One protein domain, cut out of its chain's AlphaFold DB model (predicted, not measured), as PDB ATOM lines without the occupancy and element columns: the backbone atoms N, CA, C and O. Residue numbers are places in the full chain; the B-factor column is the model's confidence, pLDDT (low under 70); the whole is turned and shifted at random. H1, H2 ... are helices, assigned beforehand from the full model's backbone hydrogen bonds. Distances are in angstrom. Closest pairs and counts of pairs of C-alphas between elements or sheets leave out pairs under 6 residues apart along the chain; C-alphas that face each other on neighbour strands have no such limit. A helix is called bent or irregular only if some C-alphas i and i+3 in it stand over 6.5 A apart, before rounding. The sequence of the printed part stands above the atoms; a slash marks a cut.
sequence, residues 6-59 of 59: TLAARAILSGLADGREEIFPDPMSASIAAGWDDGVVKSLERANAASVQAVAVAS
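This is residues 6 to 59 of the 59 residues of an uncharacterized protein of Nocardia africana (UniProt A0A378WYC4). What is the main picture? A long helix, H3, sticks out as an arm from a small flat body, in which the chain folds back from H1 through residues 18 to 26 to the short H2. What is it made of? The 54 printed residues hold three named helices, H1, H2, H3 in chain order, and no named strand: all helix. How spread is it? It is only just loose, close to extended, with a radius of gyration of the C-alphas of 14.9 A, spanning 46 by 23 by 13 A.

Does H3, residues 40 to 57, touch another helix? It is apart from H2, residues 27 to 33, and from H1, residues 6 to 17; H1 and H2 are apart too. How are the backbones? Every O i to N i+4 pair is within hydrogen-bond range in H1 and H3. In H2 1 of 3 is, beside 3 of 4 O i to N i+3 pairs; H2 is irregular, with C-alphas 28 and 31 7.2 A apart.

Where is H3? It runs 26.2 A from C-alpha 40 at (-41.757, 25.933, -19.201) to C-alpha 57. And the others? H1 begins at C-alpha 6, (-46.340, 14.384, 9.787), and is 16.4 A long; H2 is 9.5 A.

What stands free? Residues 38 to 59, of which 40 to 57 belong to H3. Are there cuts, long links or low confidence? The printed part has no cut, both links are short, and residue 59 is under pLDDT 70.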
ATOM      1  N   THR A   6     -46.479  15.843   9.892       89.50
ATOM      2  CA  THR A   6     -46.340  14.384   9.787       89.50
ATOM      3  C   THR A   6     -46.782  13.828   8.431       89.50
ATOM      4  O   THR A   6     -46.180  12.870   7.944       89.50
ATOM      5  N   LEU A   7     -47.795  14.419   7.786       88.81
ATOM      6  CA  LEU A   7     -48.218  14.014   6.443       88.81
ATOM      7  C   LEU A   7     -47.190  14.432   5.394       88.81
ATOM      8  O   LEU A   7     -46.813  13.607   4.562       88.81
ATOM      9  N   ALA A   8     -46.680  15.661   5.491       90.00
ATOM     10  CA  ALA A   8     -45.627  16.141   4.605       90.00
ATOM     11  C   ALA A   8     -44.345  15.302   4.749       90.00
ATOM     12  O   ALA A   8     -43.795  14.835   3.754       90.00
ATOM     13  N   ALA A   9     -43.918  15.016   5.983       93.62
ATOM     14  CA  ALA A   9     -42.751  14.174   6.249       93.62
ATOM     15  C   ALA A   9     -42.893  12.772   5.634       93.62
ATOM     16  O   ALA A   9     -41.965  12.276   4.999       93.62
ATOM     17  N   ARG A  10     -44.069  12.143   5.757       94.06
ATOM     18  CA  ARG A  10     -44.331  10.846   5.118       94.06
ATOM     19  C   ARG A  10     -44.242  10.910   3.593       94.06
ATOM     20  O   ARG A  10     -43.678  10.000   2.994       94.06
ATOM     21  N   ALA A  11     -44.795  11.951   2.973       92.81
ATOM     22  CA  ALA A  11     -44.756  12.113   1.521       92.81
ATOM     23  C   ALA A  11     -43.321  12.305   0.998       92.81
ATOM     24  O   ALA A  11     -42.972  11.733  -0.037       92.81
ATOM     25  N   ILE A  12     -42.485  13.035   1.746       95.38
ATOM     26  CA  ILE A  12     -41.048  13.183   1.469       95.38
ATOM     27  C   ILE A  12     -40.346  11.827   1.555       95.38
ATOM     28  O   ILE A  12     -39.690  11.422   0.601       95.38
ATOM     29  N   LEU A  13     -40.516  11.094   2.659       96.88
ATOM     30  CA  LEU A  13     -39.851   9.800   2.844       96.88
ATOM     31  C   LEU A  13     -40.269   8.772   1.787       96.88
ATOM     32  O   LEU A  13     -39.414   8.060   1.270       96.88
ATOM     33  N   SER A  14     -41.557   8.723   1.431       96.50
ATOM     34  CA  SER A  14     -42.041   7.863   0.346       96.50
ATOM     35  C   SER A  14     -41.414   8.258  -0.985       96.50
ATOM     36  O   SER A  14     -40.874   7.411  -1.678       96.50
ATOM     37  N   GLY A  15     -41.425   9.552  -1.323       95.50
ATOM     38  CA  GLY A  15     -40.858  10.010  -2.587       95.50
ATOM     39  C   GLY A  15     -39.364   9.736  -2.712       95.50
ATOM     40  O   GLY A  15     -38.919   9.347  -3.786       95.50
ATOM     41  N   LEU A  16     -38.620   9.877  -1.615       97.25
ATOM     42  CA  LEU A  16     -37.204   9.538  -1.568       97.25
ATOM     43  C   LEU A  16     -36.976   8.031  -1.746       97.25
ATOM     44  O   LEU A  16     -36.098   7.639  -2.507       97.25
ATOM     45  N   ALA A  17     -37.771   7.190  -1.073       97.94
ATOM     46  CA  ALA A  17     -37.697   5.734  -1.216       97.94
ATOM     47  C   ALA A  17     -38.012   5.270  -2.649       97.94
ATOM     48  O   ALA A  17     -37.390   4.332  -3.139       97.94
ATOM     49  N   ASP A  18     -38.920   5.971  -3.329       96.81
ATOM     50  CA  ASP A  18     -39.291   5.726  -4.726       96.81
ATOM     51  C   ASP A  18     -38.270   6.304  -5.730       96.81
ATOM     52  O   ASP A  18     -38.442   6.160  -6.940       96.81
ATOM     53  N   GLY A  19     -37.219   6.985  -5.255       96.88
ATOM     54  CA  GLY A  19     -36.202   7.610  -6.104       96.88
ATOM     55  C   GLY A  19     -36.723   8.790  -6.927       96.88
ATOM     56  O   GLY A  19     -36.148   9.110  -7.966       96.88
ATOM     57  N   ARG A  20     -37.818   9.432  -6.498       95.44
ATOM     58  CA  ARG A  20     -38.361  10.603  -7.193       95.44
ATOM     59  C   ARG A  20     -37.411  11.781  -7.040       95.44
ATOM     60  O   ARG A  20     -37.053  12.151  -5.926       95.44
ATOM     61  N   GLU A  21     -37.074  12.395  -8.167       92.12
ATOM     62  CA  GLU A  21     -36.285  13.628  -8.210       92.12
ATOM     63  C   GLU A  21     -37.045  14.798  -7.566       92.12
ATOM     64  O   GLU A  21     -36.465  15.601  -6.845       92.12
ATOM     65  N   GLU A  22     -38.366  14.833  -7.763       94.38
ATOM     66  CA  GLU A  22     -39.239  15.926  -7.340       94.38
ATOM     67  C   GLU A  22     -40.322  15.409  -6.394       94.38
ATOM     68  O   GLU A  22     -41.036  14.441  -6.688       94.38
ATOM     69  N   ILE A  23     -40.467  16.058  -5.238       95.38
ATOM     70  CA  ILE A  23     -41.418  15.651  -4.202       95.38
ATOM     71  C   ILE A  23     -42.263  16.854  -3.792       95.38
ATOM     72  O   ILE A  23     -41.759  17.809  -3.211       95.38
ATOM     73  N   PHE A  24     -43.571  16.762  -4.040       94.12
ATOM     74  CA  PHE A  24     -44.584  17.732  -3.618       94.12
ATOM     75  C   PHE A  24     -45.347  17.160  -2.411       94.12
ATOM     76  O   PHE A  24     -46.228  16.315  -2.591       94.12
ATOM     77  N   PRO A  25     -44.980  17.521  -1.167       92.06
ATOM     78  CA  PRO A  25     -45.442  16.806   0.021       92.06
ATOM     79  C   PRO A  25     -46.781  17.307   0.572       92.06
ATOM     80  O   PRO A  25     -47.359  16.674   1.459       92.06
ATOM     81  N   ASP A  26     -47.267  18.442   0.078       88.88
ATOM     82  CA  ASP A  26     -48.521  19.056   0.486       88.88
ATOM     83  C   ASP A  26     -49.586  18.936  -0.629       88.88
ATOM     84  O   ASP A  26     -49.261  19.062  -1.810       88.88
ATOM     85  N   PRO A  27     -50.875  18.723  -0.298       86.25
ATOM     86  CA  PRO A  27     -51.919  18.607  -1.314       86.25
ATOM     87  C   PRO A  27     -52.211  19.900  -2.086       86.25
ATOM     88  O   PRO A  27     -52.791  19.826  -3.167       86.25
ATOM     89  N   MET A  28     -51.856  21.082  -1.561       88.25
ATOM     90  CA  MET A  28     -52.101  22.342  -2.276       88.25
ATOM     91  C   MET A  28     -51.196  22.464  -3.508       88.25
ATOM     92  O   MET A  28     -51.613  23.046  -4.508       88.25
ATOM     93  N   SER A  29     -50.023  21.834  -3.485       91.00
ATOM     94  CA  SER A  29     -49.103  21.743  -4.623       91.00
ATOM     95  C   SER A  29     -49.543  20.776  -5.733       91.00
ATOM     96  O   SER A  29     -48.847  20.658  -6.739       91.00
ATOM     97  N   ALA A  30     -50.689  20.091  -5.615       90.00
ATOM     98  CA  ALA A  30     -51.125  19.094  -6.603       90.00
ATOM     99  C   ALA A  30     -51.283  19.664  -8.026       90.00
ATOM    100  O   ALA A  30     -50.945  18.991  -8.998       90.00
ATOM    101  N   SER A  31     -51.754  20.910  -8.160       91.12
ATOM    102  CA  SER A  31     -51.881  21.574  -9.465       91.12
ATOM    103  C   SER A  31     -50.528  21.873 -10.112       91.12
ATOM    104  O   SER A  31     -50.417  21.814 -11.333       91.12
ATOM    105  N   ILE A  32     -49.499  22.152  -9.306       92.25
ATOM    106  CA  ILE A  32     -48.123  22.347  -9.776       92.25
ATOM    107  C   ILE A  32     -47.533  20.997 -10.183       92.25
ATOM    108  O   ILE A  32     -47.010  20.870 -11.286       92.25
ATOM    109  N   ALA A  33     -47.675  19.977  -9.330       93.62
ATOM    110  CA  ALA A  33     -47.145  18.639  -9.577       93.62
ATOM    111  C   ALA A  33     -47.653  18.041 -10.900       93.62
ATOM    112  O   ALA A  33     -46.877  17.444 -11.639       93.62
ATOM    113  N   ALA A  34     -48.937  18.242 -11.220       93.00
ATOM    114  CA  ALA A  34     -49.556  17.712 -12.434       93.00
ATOM    115  C   ALA A  34     -48.928  18.233 -13.741       93.00
ATOM    116  O   ALA A  34     -48.996  17.542 -14.751       93.00
ATOM    117  N   GLY A  35     -48.341  19.433 -13.731       93.44
ATOM    118  CA  GLY A  35     -47.748  20.065 -14.916       93.44
ATOM    119  C   GLY A  35     -46.255  20.353 -14.786       93.44
ATOM    120  O   GLY A  35     -45.721  21.101 -15.600       93.44
ATOM    121  N   TRP A  36     -45.589  19.829 -13.752       95.00
ATOM    122  CA  TRP A  36     -44.204  20.190 -13.449       95.00
ATOM    123  C   TRP A  36     -43.237  19.760 -14.554       95.00
ATOM    124  O   TRP A  36     -42.471  20.587 -15.045       95.00
ATOM    125  N   ASP A  37     -43.307  18.498 -14.985       93.06
ATOM    126  CA  ASP A  37     -42.325  17.926 -15.917       93.06
ATOM    127  C   ASP A  37     -42.398  18.537 -17.330       93.06
ATOM    128  O   ASP A  37     -41.373  18.785 -17.978       93.06
ATOM    129  N   ASP A  38     -43.614  18.884 -17.759       93.69
ATOM    130  CA  ASP A  38     -43.907  19.543 -19.039       93.69
ATOM    131  C   ASP A  38     -43.907  21.081 -18.938       93.69
ATOM    132  O   ASP A  38     -44.156  21.794 -19.915       93.69
ATOM    133  N   GLY A  39     -43.631  21.623 -17.750       95.19
ATOM    134  CA  GLY A  39     -43.655  23.054 -17.487       95.19
ATOM    135  C   GLY A  39     -42.507  23.802 -18.168       95.19
ATOM    136  O   GLY A  39     -41.377  23.321 -18.263       95.19
ATOM    137  N   VAL A  40     -42.766  25.053 -18.572       96.25
ATOM    138  CA  VAL A  40     -41.757  25.933 -19.201       96.25
ATOM    139  C   VAL A  40     -40.508  26.083 -18.327       96.25
ATOM    140  O   VAL A  40     -39.391  26.103 -18.841       96.25
ATOM    141  N   VAL A  41     -40.683  26.146 -17.005       94.62
ATOM    142  CA  VAL A  41     -39.572  26.270 -16.052       94.62
ATOM    143  C   VAL A  41     -38.697  25.015 -16.051       94.62
ATOM    144  O   VAL A  41     -37.481  25.139 -16.160       94.62
ATOM    145  N   LYS A  42     -39.293  23.816 -16.002       95.50
ATOM    146  CA  LYS A  42     -38.530  22.560 -16.008       95.50
ATOM    147  C   LYS A  42     -37.845  22.324 -17.359       95.50
ATOM    148  O   LYS A  42     -36.709  21.863 -17.410       95.50
ATOM    149  N   SER A  43     -38.479  22.743 -18.456       96.62
ATOM    150  CA  SER A  43     -37.848  22.771 -19.782       96.62
ATOM    151  C   SER A  43     -36.599  23.666 -19.816       96.62
ATOM    152  O   SER A  43     -35.540  23.237 -20.280       96.62
ATOM    153  N   LEU A  44     -36.687  24.880 -19.259       97.19
ATOM    154  CA  LEU A  44     -35.548  25.797 -19.157       97.19
ATOM    155  C   LEU A  44     -34.433  25.243 -18.254       97.19
ATOM    156  O   LEU A  44     -33.258  25.337 -18.607       97.19
ATOM    157  N   GLU A  45     -34.784  24.643 -17.116       97.06
ATOM    158  CA  GLU A  45     -33.831  23.984 -16.218       97.06
ATOM    159  C   GLU A  45     -33.021  22.904 -16.953       97.06
ATOM    160  O   GLU A  45     -31.788  22.933 -16.914       97.06
ATOM    161  N   ARG A  46     -33.688  22.012 -17.698       96.38
ATOM    162  CA  ARG A  46     -33.022  20.953 -18.477       96.38
ATOM    163  C   ARG A  46     -32.088  21.514 -19.550       96.38
ATOM    164  O   ARG A  46     -30.980  21.006 -19.721       96.38
ATOM    165  N   ALA A  47     -32.500  22.574 -20.248       96.94
ATOM    166  CA  ALA A  47     -31.659  23.234 -21.249       96.94
ATOM    167  C   ALA A  47     -30.389  23.846 -20.624       96.94
ATOM    168  O   ALA A  47     -29.287  23.714 -21.170       96.94
ATOM    169  N   ASN A  48     -30.521  24.465 -19.449       97.00
ATOM    170  CA  ASN A  48     -29.384  25.007 -18.706       97.00
ATOM    171  C   ASN A  48     -28.454  23.897 -18.201       97.00
ATOM    172  O   ASN A  48     -27.238  24.012 -18.358       97.00
ATOM    173  N   ALA A  49     -28.997  22.807 -17.656       96.31
ATOM    174  CA  ALA A  49     -28.209  21.664 -17.200       96.31
ATOM    175  C   ALA A  49     -27.383  21.045 -18.341       96.31
ATOM    176  O   ALA A  49     -26.184  20.814 -18.175       96.31
ATOM    177  N   ALA A  50     -27.984  20.862 -19.523       96.81
ATOM    178  CA  ALA A  50     -27.278  20.389 -20.714       96.81
ATOM    179  C   ALA A  50     -26.142  21.342 -21.130       96.81
ATOM    180  O   ALA A  50     -25.046  20.901 -21.475       96.81
ATOM    181  N   SER A  51     -26.379  22.653 -21.042       96.69
ATOM    182  CA  SER A  51     -25.375  23.672 -21.367       96.69
ATOM    183  C   SER A  51     -24.192  23.640 -20.390       96.69
ATOM    184  O   SER A  51     -23.040  23.678 -20.817       96.69
ATOM    185  N   VAL A  52     -24.454  23.506 -19.086       96.31
ATOM    186  CA  VAL A  52     -23.412  23.381 -18.050       96.31
ATOM    187  C   VAL A  52     -22.592  22.103 -18.238       96.31
ATOM    188  O   VAL A  52     -21.365  22.151 -18.164       96.31
ATOM    189  N   GLN A  53     -23.241  20.973 -18.528       95.00
ATOM    190  CA  GLN A  53     -22.548  19.711 -18.805       95.00
ATOM    191  C   GLN A  53     -21.635  19.820 -20.032       95.00
ATOM    192  O   GLN A  53     -20.496  19.359 -19.987       95.00
ATOM    193  N   ALA A  54     -22.093  20.475 -21.103       91.50
ATOM    194  CA  ALA A  54     -21.289  20.681 -22.305       91.50
ATOM    195  C   ALA A  54     -20.026  21.516 -22.030       91.50
ATOM    196  O   ALA A  54     -18.948  21.178 -22.516       91.50
ATOM    197  N   VAL A  55     -20.137  22.569 -21.212       91.31
ATOM    198  CA  VAL A  55     -18.982  23.384 -20.796       91.31
ATOM    199  C   VAL A  55     -18.002  22.568 -19.948       91.31
ATOM    200  O   VAL A  55     -16.794  22.653 -20.164       91.31
ATOM    201  N   ALA A  56     -18.507  21.752 -19.019       85.19
ATOM    202  CA  ALA A  56     -17.670  20.931 -18.146       85.19
ATOM    203  C   ALA A  56     -16.862  19.871 -18.915       85.19
ATOM    204  O   ALA A  56     -15.712  19.631 -18.574       85.19
ATOM    205  N   VAL A  57     -17.433  19.260 -19.959       85.12
ATOM    206  CA  VAL A  57     -16.739  18.265 -20.804       85.12
ATOM    207  C   VAL A  57     -15.656  18.900 -21.689       85.12
ATOM    208  O   VAL A  57     -14.708  18.225 -22.080       85.12
ATOM    209  N   ALA A  58     -15.794  20.183 -22.025       74.31
ATOM    210  CA  ALA A  58     -14.850  20.904 -22.877       74.31
ATOM    211  C   ALA A  58     -13.636  21.493 -22.124       74.31
ATOM    212  O   ALA A  58     -12.773  22.088 -22.772       74.31
ATOM    213  N   SER A  59     -13.591  21.367 -20.793       67.25
ATOM    214  CA  SER A  59     -12.536  21.895 -19.908       67.25
ATOM    215  C   SER A  59     -11.604  20.789 -19.418       67.25
ATOM    216  O   SER A  59     -10.404  21.089 -19.234       67.25
TER     217      SER A  59